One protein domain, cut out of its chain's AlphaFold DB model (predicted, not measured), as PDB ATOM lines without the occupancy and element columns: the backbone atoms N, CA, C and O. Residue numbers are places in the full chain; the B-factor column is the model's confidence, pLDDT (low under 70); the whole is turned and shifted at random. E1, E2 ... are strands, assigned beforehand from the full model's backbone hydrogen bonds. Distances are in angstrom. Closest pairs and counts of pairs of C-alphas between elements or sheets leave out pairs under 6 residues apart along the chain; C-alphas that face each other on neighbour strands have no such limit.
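AT A GLANCE: This is residues 7 to 68 of the 68 residues of an uncharacterized protein of Oleiphilus sp. HI0066 (UniProt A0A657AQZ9). Two small twisted sheets, E1-E4-E5 and E2-E3-E6, follow each other end to end in a rod, as E3 runs on into E4 and E5 into E6; residues 46 to 51 stick out at one end. The 62 printed residues have six named strands, E1 to E6, and no named helix: all strand, both sheets antiparallel. The whole is extended, radius of gyration of the C-alphas 17.9 A, spans 54 by 23 by 17 A.

IN THESE COORDINATES: Find C-alpha 7 at (0.806, 73.954, 115.206), where E1, residues 7 to 11, begins. Next come E2, residues 16 to 23, 21.4 A; E3, residues 26 to 34, 23.8 A; E4, residues 37 to 43, 18.5 A; E5, residues 54 to 60, 18.6 A. E6, residues 63 to 67, ends at (27.561, 96.207, 120.549).

HOW THE PARTS SIT: From E1, look to antiparallel E4: N 9 and O 39 are 2.8 A apart. E4 and E5 form a hairpin, N 40 to O 57 2.9 A. Hairpin E2 and E3 has N 18 to O 31 at 2.8 A; E3 and E6, antiparallel, N 32 to O 66 at 2.8 A.

THE WHOLE: The farthest C-alphas, Ala 26 and Gly 48, are 54.4 A apart. The printed part has no cut and no long link; residues 66 to 68 are under pLDDT 70.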
ATOM      1  N   ALA A   7       0.434  72.699 115.844       88.12
ATOM      2  CA  ALA A   7       0.806  73.954 115.206       88.12
ATOM      3  C   ALA A   7       2.257  74.322 115.521       88.12
ATOM      4  O   ALA A   7       2.768  74.022 116.594       88.12
ATOM      5  N   ILE A   8       2.906  74.995 114.575       91.31
ATOM      6  CA  ILE A   8       4.210  75.622 114.777       91.31
ATOM      7  C   ILE A   8       3.976  77.128 114.742       91.31
ATOM      8  O   ILE A   8       3.320  77.628 113.828       91.31
ATOM      9  N   GLU A   9       4.502  77.830 115.735       90.69
ATOM     10  CA  GLU A   9       4.443  79.278 115.864       90.69
ATOM     11  C   GLU A   9       5.858  79.849 115.862       90.69
ATOM     12  O   GLU A   9       6.774  79.281 116.460       90.69
ATOM     13  N   VAL A  10       6.034  80.981 115.183       91.00
ATOM     14  CA  VAL A  10       7.289  81.727 115.186       91.00
ATOM     15  C   VAL A  10       7.015  83.106 115.756       91.00
ATOM     16  O   VAL A  10       6.311  83.913 115.152       91.00
ATOM     17  N   LEU A  11       7.592  83.370 116.921       88.44
ATOM     18  CA  LEU A  11       7.564  84.669 117.572       88.44
ATOM     19  C   LEU A  11       8.821  85.425 117.159       88.44
ATOM     20  O   LEU A  11       9.930  85.155 117.630       88.44
ATOM     21  N   GLY A  12       8.630  86.356 116.231       85.75
ATOM     22  CA  GLY A  12       9.617  87.371 115.909       85.75
ATOM     23  C   GLY A  12       9.491  88.541 116.873       85.75
ATOM     24  O   GLY A  12       8.390  88.934 117.254       85.75
ATOM     25  N   VAL A  13      10.623  89.124 117.238       83.00
ATOM     26  CA  VAL A  13      10.665  90.395 117.958       83.00
ATOM     27  C   VAL A  13      11.652  91.296 117.240       83.00
ATOM     28  O   VAL A  13      12.583  90.793 116.620       83.00
ATOM     29  N   THR A  14      11.441  92.608 117.253       84.56
ATOM     30  CA  THR A  14      12.407  93.541 116.661       84.56
ATOM     31  C   THR A  14      13.722  93.508 117.444       84.56
ATOM     32  O   THR A  14      13.700  93.162 118.626       84.56
ATOM     33  N   PRO A  15      14.867  93.861 116.834       82.94
ATOM     34  CA  PRO A  15      16.112  94.001 117.581       82.94
ATOM     35  C   PRO A  15      15.928  94.974 118.755       82.94
ATOM     36  O   PRO A  15      15.470  96.098 118.546       82.94
ATOM     37  N   PHE A  16      16.277  94.547 119.971       82.56
ATOM     38  CA  PHE A  16      16.252  95.401 121.162       82.56
ATOM     39  C   PHE A  16      17.661  95.685 121.635       82.56
ATOM     40  O   PHE A  16      18.479  94.770 121.718       82.56
ATOM     41  N   GLU A  17      17.906  96.938 121.985       84.06
ATOM     42  CA  GLU A  17      19.127  97.380 122.643       84.06
ATOM     43  C   GLU A  17      19.022  97.120 124.149       84.06
ATOM     44  O   GLU A  17      17.955  97.281 124.750       84.06
ATOM     45  N   HIS A  18      20.106  96.629 124.735       84.31
ATOM     46  CA  HIS A  18      20.216  96.353 126.156       84.31
ATOM     47  C   HIS A  18      21.559  96.867 126.659       84.31
ATOM     48  O   HIS A  18      22.613  96.380 126.242       84.31
ATOM     49  N   ASP A  19      21.503  97.798 127.602       85.88
ATOM     50  CA  ASP A  19      22.683  98.339 128.264       85.88
ATOM     51  C   ASP A  19      23.123  97.405 129.396       85.88
ATOM     52  O   ASP A  19      22.310  96.815 130.112       85.88
ATOM     53  N   ILE A  20      24.428  97.185 129.509       82.25
ATOM     54  CA  ILE A  20      25.043  96.317 130.510       82.25
ATOM     55  C   ILE A  20      25.745  97.221 131.518       82.25
ATOM     56  O   ILE A  20      26.727  97.885 131.182       82.25
ATOM     57  N   SER A  21      25.271  97.209 132.764       86.12
ATOM     58  CA  SER A  21      25.828  98.019 133.853       86.12
ATOM     59  C   SER A  21      26.430  97.124 134.943       86.12
ATOM     60  O   SER A  21      25.793  96.176 135.405       86.12
ATOM     61  N   LEU A  22      27.659  97.422 135.378       80.12
ATOM     62  CA  LEU A  22      28.347  96.681 136.454       80.12
ATOM     63  C   LEU A  22      28.111  97.305 137.845       80.12
ATOM     64  O   LEU A  22      28.296  96.651 138.868       80.12
ATOM     65  N   ALA A  23      27.670  98.565 137.881       85.25
ATOM     66  CA  ALA A  23      27.234  99.291 139.071       85.25
ATOM     67  C   ALA A  23      26.025 100.172 138.720       85.25
ATOM     68  O   ALA A  23      25.761 100.431 137.544       85.25
ATOM     69  N   ILE A  24      25.296 100.647 139.735       79.62
ATOM     70  CA  ILE A  24      24.192 101.596 139.534       79.62
ATOM     71  C   ILE A  24      24.723 102.816 138.765       79.62
ATOM     72  O   ILE A  24      25.643 103.485 139.233       79.62
ATOM     73  N   ASN A  25      24.117 103.100 137.609       70.38
ATOM     74  CA  ASN A  25      24.436 104.216 136.708       70.38
ATOM     75  C   ASN A  25      25.831 104.174 136.055       70.38
ATOM     76  O   ASN A  25      26.378 105.223 135.714       70.38
ATOM     77  N   ALA A  26      26.416 102.988 135.880       77.94
ATOM     78  CA  ALA A  26      27.657 102.816 135.129       77.94
ATOM     79  C   ALA A  26      27.454 101.811 133.990       77.94
ATOM     80  O   ALA A  26      27.768 100.627 134.143       77.94
ATOM     81  N   ASP A  27      26.919 102.291 132.867       81.75
ATOM     82  CA  ASP A  27      26.791 101.508 131.637       81.75
ATOM     83  C   ASP A  27      28.175 101.339 131.009       81.75
ATOM     84  O   ASP A  27      28.871 102.315 130.721       81.75
ATOM     85  N   ILE A  28      28.606 100.089 130.861       83.12
ATOM     86  CA  ILE A  28      29.960  99.734 130.406       83.12
ATOM     87  C   ILE A  28      29.979  99.144 128.998       83.12
ATOM     88  O   ILE A  28      31.041  99.061 128.391       83.12
ATOM     89  N   ALA A  29      28.821  98.713 128.504       81.69
ATOM     90  CA  ALA A  29      28.636  98.179 127.165       81.69
ATOM     91  C   ALA A  29      27.156  98.255 126.795       81.69
ATOM     92  O   ALA A  29      26.291  98.181 127.671       81.69
ATOM     93  N   SER A  30      26.864  98.321 125.503       84.00
ATOM     94  CA  SER A  30      25.508  98.108 124.994       84.00
ATOM     95  C   SER A  30      25.512  96.994 123.963       84.00
ATOM     96  O   SER A  30      26.491  96.818 123.238       84.00
ATOM     97  N   THR A  31      24.439  96.208 123.895       86.38
ATOM     98  CA  THR A  31      24.280  95.181 122.863       86.38
ATOM     99  C   THR A  31      22.860  95.124 122.329       86.38
ATOM    100  O   THR A  31      21.885  95.188 123.076       86.38
ATOM    101  N   LYS A  32      22.729  94.948 121.016       86.94
ATOM    102  CA  LYS A  32      21.465  94.602 120.381       86.94
ATOM    103  C   LYS A  32      21.296  93.099 120.324       86.94
ATOM    104  O   LYS A  32      22.180  92.381 119.850       86.94
ATOM    105  N   ARG A  33      20.115  92.645 120.734       86.88
ATOM    106  CA  ARG A  33      19.693  91.248 120.664       86.88
ATOM    107  C   ARG A  33      18.461  91.064 119.798       86.88
ATOM    108  O   ARG A  33      17.547  91.887 119.802       86.88
ATOM    109  N   LEU A  34      18.411  89.924 119.126       89.31
ATOM    110  CA  LEU A  34      17.226  89.406 118.458       89.31
ATOM    111  C   LEU A  34      16.950  88.021 119.031       89.31
ATOM    112  O   LEU A  34      17.831  87.163 119.020       89.31
ATOM    113  N   SER A  35      15.737  87.819 119.536       88.44
ATOM    114  CA  SER A  35      15.343  86.593 120.237       88.44
ATOM    115  C   SER A  35      14.201  85.876 119.508       88.44
ATOM    116  O   SER A  35      13.104  85.786 120.070       88.44
ATOM    117  N   PRO A  36      14.396  85.389 118.263       90.75
ATOM    118  CA  PRO A  36      13.394  84.551 117.621       90.75
ATOM    119  C   PRO A  36      13.090  83.332 118.495       90.75
ATOM    120  O   PRO A  36      13.988  82.650 118.999       90.75
ATOM    121  N   THR A  37      11.802  83.056 118.669       93.50
ATOM    122  CA  THR A  37      11.330  81.887 119.410       93.50
ATOM    123  C   THR A  37      10.459  81.046 118.498       93.50
ATOM    124  O   THR A  37       9.533  81.557 117.871       93.50
ATOM    125  N   VAL A  38      10.767  79.756 118.414       93.12
ATOM    126  CA  VAL A  38       9.948  78.781 117.695       93.12
ATOM    127  C   VAL A  38       9.232  77.933 118.727       93.12
ATOM    128  O   VAL A  38       9.869  77.343 119.598       93.12
ATOM    129  N   THR A  39       7.913  77.863 118.623       93.62
ATOM    130  CA  THR A  39       7.066  77.120 119.552       93.62
ATOM    131  C   THR A  39       6.313  76.032 118.808       93.62
ATOM    132  O   THR A  39       5.665  76.286 117.794       93.62
ATOM    133  N   LEU A  40       6.376  74.810 119.328       93.19
ATOM    134  CA  LEU A  40       5.488  73.725 118.941       93.19
ATOM    135  C   LEU A  40       4.295  73.717 119.896       93.19
ATOM    136  O   LEU A  40       4.472  73.513 121.094       93.19
ATOM    137  N   ASN A  41       3.098  73.913 119.358       93.12
ATOM    138  CA  ASN A  41       1.846  73.981 120.099       93.12
ATOM    139  C   ASN A  41       0.982  72.746 119.818       93.12
ATOM    140  O   ASN A  41       0.741  72.397 118.660       93.12
ATOM    141  N   TYR A  42       0.475  72.122 120.878       90.75
ATOM    142  CA  TYR A  42      -0.512  71.049 120.834       90.75
ATOM    143  C   TYR A  42      -1.843  71.532 121.423       90.75
ATOM    144  O   TYR A  42      -1.926  71.874 122.603       90.75
ATOM    145  N   HIS A  43      -2.890  71.556 120.605       91.69
ATOM    146  CA  HIS A  43      -4.233  71.993 120.966       91.69
ATOM    147  C   HIS A  43      -5.010  70.831 121.584       91.69
ATOM    148  O   HIS A  43      -5.088  69.743 121.015       91.69
ATOM    149  N   LEU A  44      -5.582  71.068 122.764       89.06
ATOM    150  CA  LEU A  44      -6.187  70.019 123.591       89.06
ATOM    151  C   LEU A  44      -7.585  69.604 123.122       89.06
ATOM    152  O   LEU A  44      -8.084  68.560 123.535       89.06
ATOM    153  N   ILE A  45      -8.235  70.426 122.299       89.25
ATOM    154  CA  ILE A  45      -9.610  70.209 121.849       89.25
ATOM    155  C   ILE A  45      -9.746  70.448 120.342       89.25
ATOM    156  O   ILE A  45      -8.824  70.930 119.690       89.25
ATOM    157  N   ASN A  46     -10.912  70.098 119.798       81.25
ATOM    158  CA  ASN A  46     -11.203  70.143 118.366       81.25
ATOM    159  C   ASN A  46     -11.043  71.557 117.757       81.25
ATOM    160  O   ASN A  46     -11.458  72.554 118.356       81.25
ATOM    161  N   SER A  47     -10.518  71.608 116.528       75.88
ATOM    162  CA  SER A  47     -10.244  72.812 115.731       75.88
ATOM    163  C   SER A  47     -11.480  73.665 115.394       75.88
ATOM    164  O   SER A  47     -11.336  74.828 115.018       75.88
ATOM    165  N   GLY A  48     -12.697  73.135 115.565       80.25
ATOM    166  CA  GLY A  48     -13.962  73.861 115.400       80.25
ATOM    167  C   GLY A  48     -14.439  74.638 116.635       80.25
ATOM    168  O   GLY A  48     -15.433  75.363 116.557       80.25
ATOM    169  N   SER A  49     -13.772  74.505 117.786       84.50
ATOM    170  CA  SER A  49     -14.143  75.247 118.996       84.50
ATOM    171  C   SER A  49     -13.688  76.706 118.927       84.50
ATOM    172  O   SER A  49     -12.572  76.999 118.500       84.50
ATOM    173  N   LYS A  50     -14.523  77.633 119.420       87.19
ATOM    174  CA  LYS A  50     -14.172  79.064 119.537       87.19
ATOM    175  C   LYS A  50     -13.075  79.339 120.567       87.19
ATOM    176  O   LYS A  50     -12.404  80.360 120.486       87.19
ATOM    177  N   PHE A  51     -12.924  78.457 121.547       89.25
ATOM    178  CA  PHE A  51     -11.885  78.529 122.566       89.25
ATOM    179  C   PHE A  51     -10.992  77.306 122.416       89.25
ATOM    180  O   PHE A  51     -11.516  76.200 122.462       89.25
ATOM    181  N   GLN A  52      -9.685  77.486 122.219       89.25
ATOM    182  CA  GLN A  52      -8.751  76.385 121.967       89.25
ATOM    183  C   GLN A  52      -7.538  76.488 122.896       89.25
ATOM    184  O   GLN A  52      -6.542  77.119 122.543       89.25
ATOM    185  N   PRO A  53      -7.612  75.907 124.106       91.50
ATOM    186  CA  PRO A  53      -6.452  75.811 124.973       91.50
ATOM    187  C   PRO A  53      -5.396  74.906 124.333       91.50
ATOM    188  O   PRO A  53      -5.714  73.881 123.718       91.50
ATOM    189  N   TYR A  54      -4.133  75.274 124.513       93.38
ATOM    190  CA  TYR A  54      -2.991  74.531 124.003       93.38
ATOM    191  C   TYR A  54      -1.905  74.410 125.070       93.38
ATOM    192  O   TYR A  54      -1.836  75.199 126.013       93.38
ATOM    193  N   VAL A  55      -1.054  73.407 124.903       94.88
ATOM    194  CA  VAL A  55       0.223  73.285 125.609       94.88
ATOM    195  C   VAL A  55       1.337  73.409 124.585       94.88
ATOM    196  O   VAL A  55       1.236  72.867 123.484       94.88
ATOM    197  N   GLY A  56       2.374  74.165 124.925       93.56
ATOM    198  CA  GLY A  56       3.461  74.481 124.009       93.56
ATOM    199  C   GLY A  56       4.817  74.113 124.585       93.56
ATOM    200  O   GLY A  56       5.025  74.178 125.797       93.56
ATOM    201  N   MET A  57       5.747  73.754 123.707       95.38
ATOM    202  CA  MET A  57       7.172  73.702 124.016       95.38
ATOM    203  C   MET A  57       7.912  74.633 123.063       95.38
ATOM    204  O   MET A  57       7.717  74.567 121.848       95.38
ATOM    205  N   SER A  58       8.763  75.490 123.618       93.62
ATOM    206  CA  SER A  58       9.440  76.545 122.868       93.62
ATOM    207  C   SER A  58      10.947  76.364 122.882       93.62
ATOM    208  O   SER A  58      11.541  76.006 123.899       93.62
ATOM    209  N   LEU A  59      11.568  76.680 121.753       94.50
ATOM    210  CA  LEU A  59      13.003  76.851 121.616       94.50
ATOM    211  C   LEU A  59      13.277  78.325 121.327       94.50
ATOM    212  O   LEU A  59      12.782  78.883 120.347       94.50
ATOM    213  N   ASN A  60      14.062  78.955 122.197       93.00
ATOM    214  CA  ASN A  60      14.525  80.323 122.015       93.00
ATOM    215  C   ASN A  60      15.955  80.314 121.473       93.00
ATOM    216  O   ASN A  60      16.825  79.642 122.026       93.00
ATOM    217  N   TYR A  61      16.195  81.092 120.422       88.81
ATOM    218  CA  TYR A  61      17.538  81.393 119.955       88.81
ATOM    219  C   TYR A  61      17.756  82.894 120.083       88.81
ATOM    220  O   TYR A  61      17.065  83.667 119.433       88.81
ATOM    221  N   THR A  62      18.692  83.317 120.932       90.69
ATOM    222  CA  THR A  62      19.031  84.735 121.086       90.69
ATOM    223  C   THR A  62      20.390  85.008 120.457       90.69
ATOM    224  O   THR A  62      21.403  84.477 120.909       90.69
ATOM    225  N   ALA A  63      20.400  85.845 119.422       88.38
ATOM    226  CA  ALA A  63      21.607  86.316 118.755       88.38
ATOM    227  C   ALA A  63      21.900  87.768 119.142       88.38
ATOM    228  O   ALA A  63      20.987  88.593 119.195       88.38
ATOM    229  N   PHE A  64      23.178  88.075 119.347       88.38
ATOM    230  CA  PHE A  64      23.695  89.415 119.627       88.38
ATOM    231  C   PHE A  64      24.615  89.827 118.472       88.38
ATOM    232  O   PHE A  64      25.473  89.031 118.091       88.38
ATOM    233  N   PHE A  65      24.423  91.005 117.865       80.75
ATOM    234  CA  PHE A  65      25.123  91.338 116.603       80.75
ATOM    235  C   PHE A  65      25.502  92.808 116.390       80.75
ATOM    236  O   PHE A  65      26.153  93.122 115.400       80.75
ATOM    237  N   GLU A  66      25.196  93.698 117.323       68.62
ATOM    238  CA  GLU A  66      25.800  95.029 117.382       68.62
ATOM    239  C   GLU A  66      26.041  95.338 118.852       68.62
ATOM    240  O   GLU A  66      25.136  95.169 119.666       68.62
ATOM    241  N   GLY A  67      27.255  95.740 119.207       60.56
ATOM    242  CA  GLY A  67      27.561  96.207 120.549       60.56
ATOM    243  C   GLY A  67      28.639  97.272 120.501       60.56
ATOM    244  O   GLY A  67      29.518  97.216 119.637       60.56
ATOM    245  N   LYS A  68      28.513  98.269 121.371       54.66
ATOM    246  CA  LYS A  68      29.469  99.365 121.511       54.66
ATOM    247  C   LYS A  68      30.100  99.315 122.891       54.66
ATOM    248  O   LYS A  68      29.355  99.001 123.850       54.66
TER     249      LYS A  68